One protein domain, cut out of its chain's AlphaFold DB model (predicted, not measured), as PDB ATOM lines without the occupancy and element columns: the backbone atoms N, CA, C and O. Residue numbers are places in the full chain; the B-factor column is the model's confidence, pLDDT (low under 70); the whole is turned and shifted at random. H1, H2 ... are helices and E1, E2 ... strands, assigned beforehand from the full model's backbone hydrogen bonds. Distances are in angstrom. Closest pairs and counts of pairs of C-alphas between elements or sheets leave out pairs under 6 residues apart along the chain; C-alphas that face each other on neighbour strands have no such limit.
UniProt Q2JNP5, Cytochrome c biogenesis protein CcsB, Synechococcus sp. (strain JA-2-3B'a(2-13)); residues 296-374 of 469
ATOM      1  N   ASN A 296     165.488 175.430 152.855       92.90
ATOM      2  CA  ASN A 296     164.941 174.084 153.024       92.90
ATOM      3  C   ASN A 296     163.864 174.072 154.134       92.90
ATOM      4  O   ASN A 296     162.889 174.821 154.074       92.90
ATOM      5  N   ASN A 297     164.071 173.260 155.176       91.22
ATOM      6  CA  ASN A 297     163.182 173.134 156.334       91.22
ATOM      7  C   ASN A 297     163.655 173.948 157.551       91.22
ATOM      8  O   ASN A 297     163.322 173.610 158.688       91.22
ATOM      9  N   SER A 298     164.469 174.988 157.349       90.22
ATOM     10  CA  SER A 298     164.894 175.858 158.445       90.22
ATOM     11  C   SER A 298     163.720 176.656 159.031       90.22
ATOM     12  O   SER A 298     162.730 176.918 158.339       90.22
ATOM     13  N   PRO A 299     163.850 177.144 160.277       93.78
ATOM     14  CA  PRO A 299     163.034 178.252 160.761       93.78
ATOM     15  C   PRO A 299     163.154 179.480 159.847       93.78
ATOM     16  O   PRO A 299     164.143 179.631 159.124       93.78
ATOM     17  N   THR A 300     162.156 180.367 159.897       94.24
ATOM     18  CA  THR A 300     162.214 181.662 159.210       94.24
ATOM     19  C   THR A 300     163.269 182.551 159.860       94.24
ATOM     20  O   THR A 300     163.220 182.822 161.060       94.24
ATOM     21  N   PHE A 301     164.201 183.036 159.049       93.19
ATOM     22  CA  PHE A 301     165.210 184.014 159.433       93.19
ATOM     23  C   PHE A 301     164.811 185.390 158.915       93.19
ATOM     24  O   PHE A 301     164.377 185.514 157.772       93.19
ATOM     25  N   GLN A 302     164.984 186.427 159.736       95.75
ATOM     26  CA  GLN A 302     164.841 187.818 159.311       95.75
ATOM     27  C   GLN A 302     166.231 188.408 159.073       95.75
ATOM     28  O   GLN A 302     167.032 188.500 160.002       95.75
ATOM     29  N   ILE A 303     166.520 188.778 157.828       94.95
ATOM     30  CA  ILE A 303     167.810 189.329 157.410       94.95
ATOM     31  C   ILE A 303     167.620 190.814 157.087       94.95
ATOM     32  O   ILE A 303     166.754 191.138 156.269       94.95
ATOM     33  N   PRO A 304     168.392 191.723 157.710       96.41
ATOM     34  CA  PRO A 304     168.334 193.141 157.387       96.41
ATOM     35  C   PRO A 304     168.849 193.385 155.971       96.41
ATOM     36  O   PRO A 304     169.774 192.717 155.505       96.41
ATOM     37  N   VAL A 305     168.266 194.368 155.296       96.59
ATOM     38  CA  VAL A 305     168.744 194.809 153.985       96.59
ATOM     39  C   VAL A 305     169.458 196.149 154.119       96.59
ATOM     40  O   VAL A 305     169.169 196.942 155.014       96.59
ATOM     41  N   VAL A 306     170.388 196.428 153.211       95.36
ATOM     42  CA  VAL A 306     171.120 197.698 153.168       95.36
ATOM     43  C   VAL A 306     170.853 198.426 151.854       95.36
ATOM     44  O   VAL A 306     170.773 197.777 150.811       95.36
ATOM     45  N   PRO A 307     170.710 199.763 151.859       94.39
ATOM     46  CA  PRO A 307     170.567 200.519 150.623       94.39
ATOM     47  C   PRO A 307     171.849 200.420 149.784       94.39
ATOM     48  O   PRO A 307     172.953 200.672 150.269       94.39
ATOM     49  N   VAL A 308     171.692 200.084 148.509       92.93
ATOM     50  CA  VAL A 308     172.758 199.998 147.509       92.93
ATOM     51  C   VAL A 308     172.670 201.229 146.616       92.93
ATOM     52  O   VAL A 308     171.610 201.551 146.077       92.93
ATOM     53  N   ARG A 309     173.784 201.949 146.462       86.27
ATOM     54  CA  ARG A 309     173.841 203.126 145.585       86.27
ATOM     55  C   ARG A 309     173.784 202.683 144.128       86.27
ATOM     56  O   ARG A 309     174.551 201.816 143.722       86.27
ATOM     57  N   THR A 310     172.912 203.311 143.347       87.07
ATOM     58  CA  THR A 310     172.813 203.093 141.901       87.07
ATOM     59  C   THR A 310     173.195 204.372 141.162       87.07
ATOM     60  O   THR A 310     172.900 205.473 141.629       87.07
ATOM     61  N   GLU A 311     173.835 204.246 139.998       84.23
ATOM     62  CA  GLU A 311     174.190 205.405 139.162       84.23
ATOM     63  C   GLU A 311     172.948 206.137 138.632       84.23
ATOM     64  O   GLU A 311     172.952 207.355 138.485       84.23
ATOM     65  N   ALA A 312     171.857 205.398 138.403       81.47
ATOM     66  CA  ALA A 312     170.588 205.939 137.923       81.47
ATOM     67  C   ALA A 312     169.776 206.684 139.004       81.47
ATOM     68  O   ALA A 312     168.747 207.275 138.685       81.47
ATOM     69  N   GLY A 313     170.191 206.635 140.277       77.93
ATOM     70  CA  GLY A 313     169.479 207.264 141.397       77.93
ATOM     71  C   GLY A 313     168.235 206.510 141.885       77.93
ATOM     72  O   GLY A 313     167.538 206.985 142.781       77.93
ATOM     73  N   ASN A 314     167.956 205.324 141.340       84.97
ATOM     74  CA  ASN A 314     166.859 204.472 141.793       84.97
ATOM     75  C   ASN A 314     167.201 203.817 143.137       84.97
ATOM     76  O   ASN A 314     168.354 203.444 143.382       84.97
ATOM     77  N   LYS A 315     166.191 203.637 143.998       89.30
ATOM     78  CA  LYS A 315     166.367 202.899 145.251       89.30
ATOM     79  C   LYS A 315     166.595 201.415 144.950       89.30
ATOM     80  O   LYS A 315     165.889 200.828 144.138       89.30
ATOM     81  N   LEU A 316     167.587 200.834 145.612       94.69
ATOM     82  CA  LEU A 316     167.918 199.418 145.542       94.69
ATOM     83  C   LEU A 316     168.359 198.985 146.934       94.69
ATOM     84  O   LEU A 316     169.088 199.721 147.599       94.69
ATOM     85  N   TRP A 317     167.945 197.803 147.367       96.72
ATOM     86  CA  TRP A 317     168.409 197.215 148.617       96.72
ATOM     87  C   TRP A 317     169.083 195.881 148.355       96.72
ATOM     88  O   TRP A 317     168.663 195.130 147.482       96.72
ATOM     89  N   GLY A 318     170.139 195.606 149.110       96.19
ATOM     90  CA  GLY A 318     170.903 194.373 149.048       96.19
ATOM     91  C   GLY A 318     170.830 193.625 150.371       96.19
ATOM     92  O   GLY A 318     170.903 194.238 151.434       96.19
ATOM     93  N   ALA A 319     170.729 192.305 150.309       96.04
ATOM     94  CA  ALA A 319     170.966 191.420 151.443       96.04
ATOM     95  C   ALA A 319     171.868 190.267 151.015       96.04
ATOM     96  O   ALA A 319     171.777 189.788 149.886       96.04
ATOM     97  N   PHE A 320     172.715 189.807 151.930       95.10
ATOM     98  CA  PHE A 320     173.501 188.597 151.737       95.10
ATOM     99  C   PHE A 320     172.900 187.462 152.562       95.10
ATOM    100  O   PHE A 320     172.708 187.594 153.771       95.10
ATOM    101  N   VAL A 321     172.602 186.351 151.898       93.57
ATOM    102  CA  VAL A 321     172.051 185.140 152.502       93.57
ATOM    103  C   VAL A 321     173.129 184.058 152.466       93.57
ATOM    104  O   VAL A 321     173.372 183.498 151.394       93.57
ATOM    105  N   PRO A 322     173.795 183.748 153.591       91.01
ATOM    106  CA  PRO A 322     174.789 182.682 153.619       91.01
ATOM    107  C   PRO A 322     174.108 181.322 153.428       91.01
ATOM    108  O   PRO A 322     173.109 181.017 154.079       91.01
ATOM    109  N   THR A 323     174.660 180.494 152.545       87.13
ATOM    110  CA  THR A 323     174.209 179.110 152.321       87.13
ATOM    111  C   THR A 323     175.110 178.094 153.022       87.13
ATOM    112  O   THR A 323     174.733 176.931 153.154       87.13
ATOM    113  N   GLN A 324     176.276 178.532 153.515       83.69
ATOM    114  CA  GLN A 324     177.205 177.739 154.317       83.69
ATOM    115  C   GLN A 324     177.537 178.442 155.650       83.69
ATOM    116  O   GLN A 324     177.591 179.675 155.686       83.69
ATOM    117  N   PRO A 325     177.778 177.695 156.750       82.20
ATOM    118  CA  PRO A 325     178.055 178.280 158.068       82.20
ATOM    119  C   PRO A 325     179.302 179.171 158.128       82.20
ATOM    120  O   PRO A 325     179.369 180.076 158.954       82.20
ATOM    121  N   ASP A 326     180.285 178.917 157.266       86.53
ATOM    122  CA  ASP A 326     181.527 179.687 157.164       86.53
ATOM    123  C   ASP A 326     181.382 180.967 156.317       86.53
ATOM    124  O   ASP A 326     182.357 181.692 156.133       86.53
ATOM    125  N   MET A 327     180.176 181.249 155.802       83.79
ATOM    126  CA  MET A 327     179.867 182.357 154.890       83.79
ATOM    127  C   MET A 327     180.684 182.353 153.586       83.79
ATOM    128  O   MET A 327     180.674 183.349 152.861       83.79
ATOM    129  N   SER A 328     181.361 181.246 153.252       85.42
ATOM    130  CA  SER A 328     182.165 181.123 152.026       85.42
ATOM    131  C   SER A 328     181.304 181.132 150.763       85.42
ATOM    132  O   SER A 328     181.740 181.576 149.701       85.42
ATOM    133  N   GLN A 329     180.060 180.667 150.889       86.12
ATOM    134  CA  GLN A 329     179.049 180.717 149.849       86.12
ATOM    135  C   GLN A 329     177.750 181.316 150.371       86.12
ATOM    136  O   GLN A 329     177.355 181.147 151.530       86.12
ATOM    137  N   GLY A 330     177.069 182.008 149.470       89.66
ATOM    138  CA  GLY A 330     175.785 182.617 149.732       89.66
ATOM    139  C   GLY A 330     175.193 183.236 148.480       89.66
ATOM    140  O   GLY A 330     175.701 183.057 147.370       89.66
ATOM    141  N   LEU A 331     174.110 183.967 148.688       93.69
ATOM    142  CA  LEU A 331     173.348 184.636 147.647       93.69
ATOM    143  C   LEU A 331     173.265 186.112 147.979       93.69
ATOM    144  O   LEU A 331     172.928 186.487 149.102       93.69
ATOM    145  N   THR A 332     173.511 186.946 146.981       95.22
ATOM    146  CA  THR A 332     173.179 188.362 147.052       95.22
ATOM    147  C   THR A 332     171.774 188.547 146.500       95.22
ATOM    148  O   THR A 332     171.511 188.263 145.333       95.22
ATOM    149  N   LEU A 333     170.864 189.010 147.347       96.72
ATOM    150  CA  LEU A 333     169.500 189.356 146.975       96.72
ATOM    151  C   LEU A 333     169.426 190.860 146.757       96.72
ATOM    152  O   LEU A 333     169.715 191.631 147.670       96.72
ATOM    153  N   LEU A 334     169.002 191.266 145.565       96.46
ATOM    154  CA  LEU A 334     168.724 192.654 145.224       96.46
ATOM    155  C   LEU A 334     167.215 192.882 145.146       96.46
ATOM    156  O   LEU A 334     166.506 192.184 144.421       96.46
ATOM    157  N   LEU A 335     166.726 193.869 145.888       96.39
ATOM    158  CA  LEU A 335     165.316 194.234 145.975       96.39
ATOM    159  C   LEU A 335     165.140 195.638 145.382       96.39
ATOM    160  O   LEU A 335     165.628 196.602 145.977       96.39
ATOM    161  N   PRO A 336     164.495 195.781 144.213       92.67
ATOM    162  CA  PRO A 336     164.287 197.089 143.593       92.67
ATOM    163  C   PRO A 336     163.112 197.860 144.216       92.67
ATOM    164  O   PRO A 336     163.074 199.087 144.156       92.67
ATOM    165  N   ASP A 337     162.141 197.161 144.812       91.95
ATOM    166  CA  ASP A 337     160.903 197.746 145.323       91.95
ATOM    167  C   ASP A 337     160.210 196.862 146.384       91.95
ATOM    168  O   ASP A 337     160.738 195.837 146.817       91.95
ATOM    169  N   LEU A 338     159.011 197.276 146.816       92.79
ATOM    170  CA  LEU A 338     158.141 196.543 147.743       92.79
ATOM    171  C   LEU A 338     157.030 195.740 147.044       92.79
ATOM    172  O   LEU A 338     156.062 195.344 147.690       92.79
ATOM    173  N   GLN A 339     157.149 195.455 145.744       91.80
ATOM    174  CA  GLN A 339     156.252 194.513 145.056       91.80
ATOM    175  C   GLN A 339     156.570 193.050 145.405       91.80
ATOM    176  O   GLN A 339     155.836 192.140 145.012       91.80
ATOM    177  N   GLY A 340     157.659 192.822 146.148       90.46
ATOM    178  CA  GLY A 340     158.022 191.523 146.698       90.46
ATOM    179  C   GLY A 340     158.818 190.650 145.734       90.46
ATOM    180  O   GLY A 340     158.689 189.436 145.805       90.46
ATOM    181  N   THR A 341     159.609 191.219 144.820       94.48
ATOM    182  CA  THR A 341     160.505 190.442 143.941       94.48
ATOM    183  C   THR A 341     161.961 190.684 144.327       94.48
ATOM    184  O   THR A 341     162.406 191.825 144.359       94.48
ATOM    185  N   ALA A 342     162.712 189.614 144.593       96.99
ATOM    186  CA  ALA A 342     164.154 189.648 144.810       96.99
ATOM    187  C   ALA A 342     164.890 189.068 143.594       96.99
ATOM    188  O   ALA A 342     164.504 188.023 143.070       96.99
ATOM    189  N   LEU A 343     165.958 189.727 143.153       96.54
ATOM    190  CA  LEU A 343     166.879 189.236 142.128       96.54
ATOM    191  C   LEU A 343     168.062 188.563 142.821       96.54
ATOM    192  O   LEU A 343     168.686 189.170 143.688       96.54
ATOM    193  N   LEU A 344     168.348 187.315 142.469       96.56
ATOM    194  CA  LEU A 344     169.355 186.499 143.136       96.56
ATOM    195  C   LEU A 344     170.612 186.437 142.279       96.56
ATOM    196  O   LEU A 344     170.548 186.101 141.095       96.56
ATOM    197  N   TYR A 345     171.742 186.711 142.914       95.01
ATOM    198  CA  TYR A 345     173.073 186.597 142.339       95.01
ATOM    199  C   TYR A 345     173.937 185.719 143.232       95.01
ATOM    200  O   TYR A 345     173.788 185.733 144.458       95.01
ATOM    201  N   ASP A 346     174.854 184.974 142.632       90.92
ATOM    202  CA  ASP A 346     175.872 184.259 143.393       90.92
ATOM    203  C   ASP A 346     176.988 185.207 143.884       90.92
ATOM    204  O   ASP A 346     176.982 186.419 143.654       90.92
ATOM    205  N   THR A 347     177.969 184.643 144.586       88.38
ATOM    206  CA  THR A 347     179.148 185.373 145.082       88.38
ATOM    207  C   THR A 347     180.072 185.889 143.972       88.38
ATOM    208  O   THR A 347     180.931 186.720 144.246       88.38
ATOM    209  N   GLU A 348     179.939 185.385 142.742       89.28
ATOM    210  CA  GLU A 348     180.712 185.800 141.561       89.28
ATOM    211  C   GLU A 348     179.964 186.867 140.735       89.28
ATOM    212  O   GLU A 348     180.473 187.348 139.720       89.28
ATOM    213  N   GLY A 349     178.769 187.272 141.181       90.50
ATOM    214  CA  GLY A 349     177.923 188.256 140.511       90.50
ATOM    215  C   GLY A 349     177.142 187.697 139.321       90.50
ATOM    216  O   GLY A 349     176.575 188.477 138.556       90.50
ATOM    217  N   GLN A 350     177.088 186.374 139.147       91.74
ATOM    218  CA  GLN A 350     176.273 185.746 138.112       91.74
ATOM    219  C   GLN A 350     174.808 185.728 138.538       91.74
ATOM    220  O   GLN A 350     174.469 185.373 139.670       91.74
ATOM    221  N   TRP A 351     173.922 186.125 137.625       94.09
ATOM    222  CA  TRP A 351     172.484 186.098 137.866       94.09
ATOM    223  C   TRP A 351     171.985 184.656 137.928       94.09
ATOM    224  O   TRP A 351     172.192 183.879 136.999       94.09
ATOM    225  N   MET A 352     171.294 184.322 139.013       91.31
ATOM    226  CA  MET A 352     170.728 182.995 139.229       91.31
ATOM    227  C   MET A 352     169.231 182.947 138.943       91.31
ATOM    228  O   MET A 352     168.720 181.927 138.503       91.31
ATOM    229  N   GLY A 353     168.494 184.022 139.214       93.94
ATOM    230  CA  GLY A 353     167.045 183.994 139.067       93.94
ATOM    231  C   GLY A 353     166.342 185.157 139.744       93.94
ATOM    232  O   GLY A 353     166.963 186.063 140.300       93.94
ATOM    233  N   SER A 354     165.015 185.109 139.726       95.14
ATOM    234  CA  SER A 354     164.158 186.014 140.492       95.14
ATOM    235  C   SER A 354     163.226 185.208 141.385       95.14
ATOM    236  O   SER A 354     162.617 184.244 140.924       95.14
ATOM    237  N   LEU A 355     163.073 185.633 142.632       95.96
ATOM    238  CA  LEU A 355     162.235 184.988 143.632       95.96
ATOM    239  C   LEU A 355     161.184 185.981 144.119       95.96
ATOM    240  O   LEU A 355     161.522 187.046 144.636       95.96
ATOM    241  N   ARG A 356     159.904 185.645 143.947       96.53
ATOM    242  CA  ARG A 356     158.802 186.460 144.468       96.53
ATOM    243  C   ARG A 356     158.429 186.032 145.883       96.53
ATOM    244  O   ARG A 356     158.568 184.868 146.249       96.53
ATOM    245  N   GLN A 357     157.914 186.975 146.654       96.04
ATOM    246  CA  GLN A 357     157.386 186.749 147.986       96.04
ATOM    247  C   GLN A 357     156.288 185.678 147.947       96.04
ATOM    248  O   GLN A 357     155.412 185.699 147.082       96.04
ATOM    249  N   GLY A 358     156.350 184.740 148.888       94.92
ATOM    250  CA  GLY A 358     155.494 183.559 148.964       94.92
ATOM    251  C   GLY A 358     155.919 182.403 148.053       94.92
ATOM    252  O   GLY A 358     155.283 181.351 148.095       94.92
ATOM    253  N   MET A 359     156.967 182.563 147.238       96.49
ATOM    254  CA  MET A 359     157.492 181.511 146.362       96.49
ATOM    255  C   MET A 359     158.813 180.938 146.892       96.49
ATOM    256  O   MET A 359     159.395 181.424 147.868       96.49
ATOM    257  N   SER A 360     159.291 179.894 146.217       95.79
ATOM    258  CA  SER A 360     160.583 179.260 146.459       95.79
ATOM    259  C   SER A 360     161.372 179.079 145.169       95.79
ATOM    260  O   SER A 360     160.781 178.961 144.097       95.79
ATOM    261  N   LEU A 361     162.696 179.005 145.278       95.46
ATOM    262  CA  LEU A 361     163.600 178.670 144.182       95.46
ATOM    263  C   LEU A 361     164.538 177.543 144.623       95.46
ATOM    264  O   LEU A 361     165.249 177.699 145.616       95.46
ATOM    265  N   ALA A 362     164.536 176.427 143.892       95.69
ATOM    266  CA  ALA A 362     165.485 175.332 144.077       95.69
ATOM    267  C   ALA A 362     166.821 175.703 143.412       95.69
ATOM    268  O   ALA A 362     166.955 175.697 142.190       95.69
ATOM    269  N   LEU A 363     167.800 176.113 144.212       92.53
ATOM    270  CA  LEU A 363     169.081 176.644 143.740       92.53
ATOM    271  C   LEU A 363     169.984 175.546 143.179       92.53
ATOM    272  O   LEU A 363     170.799 175.817 142.304       92.53
ATOM    273  N   ASP A 364     169.814 174.317 143.656       91.57
ATOM    274  CA  ASP A 364     170.452 173.116 143.124       91.57
ATOM    275  C   ASP A 364     169.962 172.760 141.716       91.57
ATOM    276  O   ASP A 364     170.753 172.307 140.893       91.57
ATOM    277  N   GLU A 365     168.701 173.039 141.380       92.65
ATOM    278  CA  GLU A 365     168.189 172.842 140.016       92.65
ATOM    279  C   GLU A 365     168.660 173.946 139.061       92.65
ATOM    280  O   GLU A 365     168.964 173.693 137.894       92.65
ATOM    281  N   VAL A 366     168.733 175.181 139.559       91.67
ATOM    282  CA  VAL A 366     169.068 176.363 138.755       91.67
ATOM    283  C   VAL A 366     170.580 176.524 138.558       91.67
ATOM    284  O   VAL A 366     171.021 176.967 137.499       91.67
ATOM    285  N   ALA A 367     171.385 176.146 139.553       89.17
ATOM    286  CA  ALA A 367     172.844 176.227 139.526       89.17
ATOM    287  C   ALA A 367     173.491 174.963 140.139       89.17
ATOM    288  O   ALA A 367     174.200 175.051 141.150       89.17
ATOM    289  N   PRO A 368     173.322 173.783 139.509       87.27
ATOM    290  CA  PRO A 368     173.759 172.491 140.057       87.27
ATOM    291  C   PRO A 368     175.268 172.401 140.295       87.27
ATOM    292  O   PRO A 368     175.724 171.722 141.210       87.27
ATOM    293  N   GLN A 369     176.069 173.109 139.492       86.88
ATOM    294  CA  GLN A 369     177.524 173.146 139.669       86.88
ATOM    295  C   GLN A 369     177.945 173.915 140.929       86.88
ATOM    296  O   GLN A 369     179.025 173.668 141.463       86.88
ATOM    297  N   ARG A 370     177.109 174.849 141.402       84.29
ATOM    298  CA  ARG A 370     177.391 175.677 142.578       84.29
ATOM    299  C   ARG A 370     176.784 175.093 143.849       84.29
ATOM    300  O   ARG A 370     177.425 175.148 144.895       84.29
ATOM    301  N   PHE A 371     175.595 174.503 143.744       87.41
ATOM    302  CA  PHE A 371     174.865 173.892 144.853       87.41
ATOM    303  C   PHE A 371     174.668 172.393 144.580       87.41
ATOM    304  O   PHE A 371     173.629 171.995 144.061       87.41
ATOM    305  N   PRO A 372     175.654 171.538 144.916       85.18
ATOM    306  CA  PRO A 372     175.583 170.102 144.631       85.18
ATOM    307  C   PRO A 372     174.591 169.341 145.526       85.18
ATOM    308  O   PRO A 372     174.258 168.195 145.234       85.18
ATOM    309  N   ASN A 373     174.142 169.953 146.626       89.55
ATOM    310  CA  ASN A 373     173.170 169.384 147.555       89.55
ATOM    311  C   ASN A 373     171.832 170.132 147.439       89.55
ATOM    312  O   ASN A 373     171.872 171.346 147.223       89.55
ATOM    313  N   PRO A 374     170.681 169.468 147.681       91.45
ATOM    314  CA  PRO A 374     169.368 170.105 147.635       91.45
ATOM    315  C   PRO A 374     169.290 171.378 148.482       91.45
ATOM    316  O   PRO A 374     169.499 171.349 149.704       91.45
TER     317      PRO A 374
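What this domain is: This is residues 296 to 374 of the 469 residues of the protein "Cytochrome c biogenesis protein CcsB" of Synechococcus sp. (strain JA-2-3B'a(2-13)) (UniProt Q2JNP5). What is the main picture? A single strongly twisted sheet of four strands, E2 to E5, forms a wall, with E1 running beside its E2 edge and E6 and the short helix H1 beside its E5 edge. The unnamed loop of residues 305 to 316 reaches out at one end of the long axis, with H1 and the last residues towards the other. What is it made of? The 79 printed residues hold six named strands and then one named helix, in the order E1 E2 E3 E4 E5 E6 H1; the antiparallel sheet has the order E2 - E3 - E4 - E5, and the class is mostly strand, with 34 residues in named elements, under half. How large is it? It is compact, with a radius of gyration of the C-alphas of 13.0 A, and only just elongated, spanning 38 by 26 by 22 A.

How they stand to each other: How does the first strand stand to the sheet? E1, residues 301 to 304, pairs with no named strand; its closest C-alpha to E2, residues 317 to 322, is that of Pro 304, 6.7 A from that of Ala 319. After E1, residues 306 to 307 pair antiparallel with residues 317 to 318 of E2. How is the sheet joined? E2, E3 at residues 330 to 335, E4 at 341 to 345 and E5 at 351 to 356 form a meander, each strand the antiparallel neighbour of the one before, and each successive two are a hairpin. N 319 and O 333 are 2.9 A apart, N 334 and O 343 2.8 A, and N 342 and O 355 2.8 A, within hydrogen-bond range. What follows E5? E6, residues 360 to 362, pairs with no named strand, and its closest C-alphas to E5 are those of Leu 361 and Leu 355, 6.5 A apart. H1, residues 363 to 366, is on the sheet but only grazes it, and is too short for an O i to N i+4 pair; its one O i to N i+3 pair is within range.

Where its parts are: Where do the elements begin and end? C-alpha 301 of E1 is at (165.210, 184.014, 159.433), and C-alpha 366 of H1 is at (169.068, 176.363, 138.755). How long are the longer strands? From first to last C-alpha E2 measures 16.6 A, E3 16.1 A, E5 15.2 A and E4 13.2 A.

The domain as a whole: How far does it reach? The C-alphas of Gly 313 and Asn 373, the two farthest apart, are 38.6 A apart. Is anything cut or uncertain? The printed part has no cut, its mean pLDDT is 91.7, and no printed residue is under 70. Which link is long? The link from E1 to E2, 12 residues, is long.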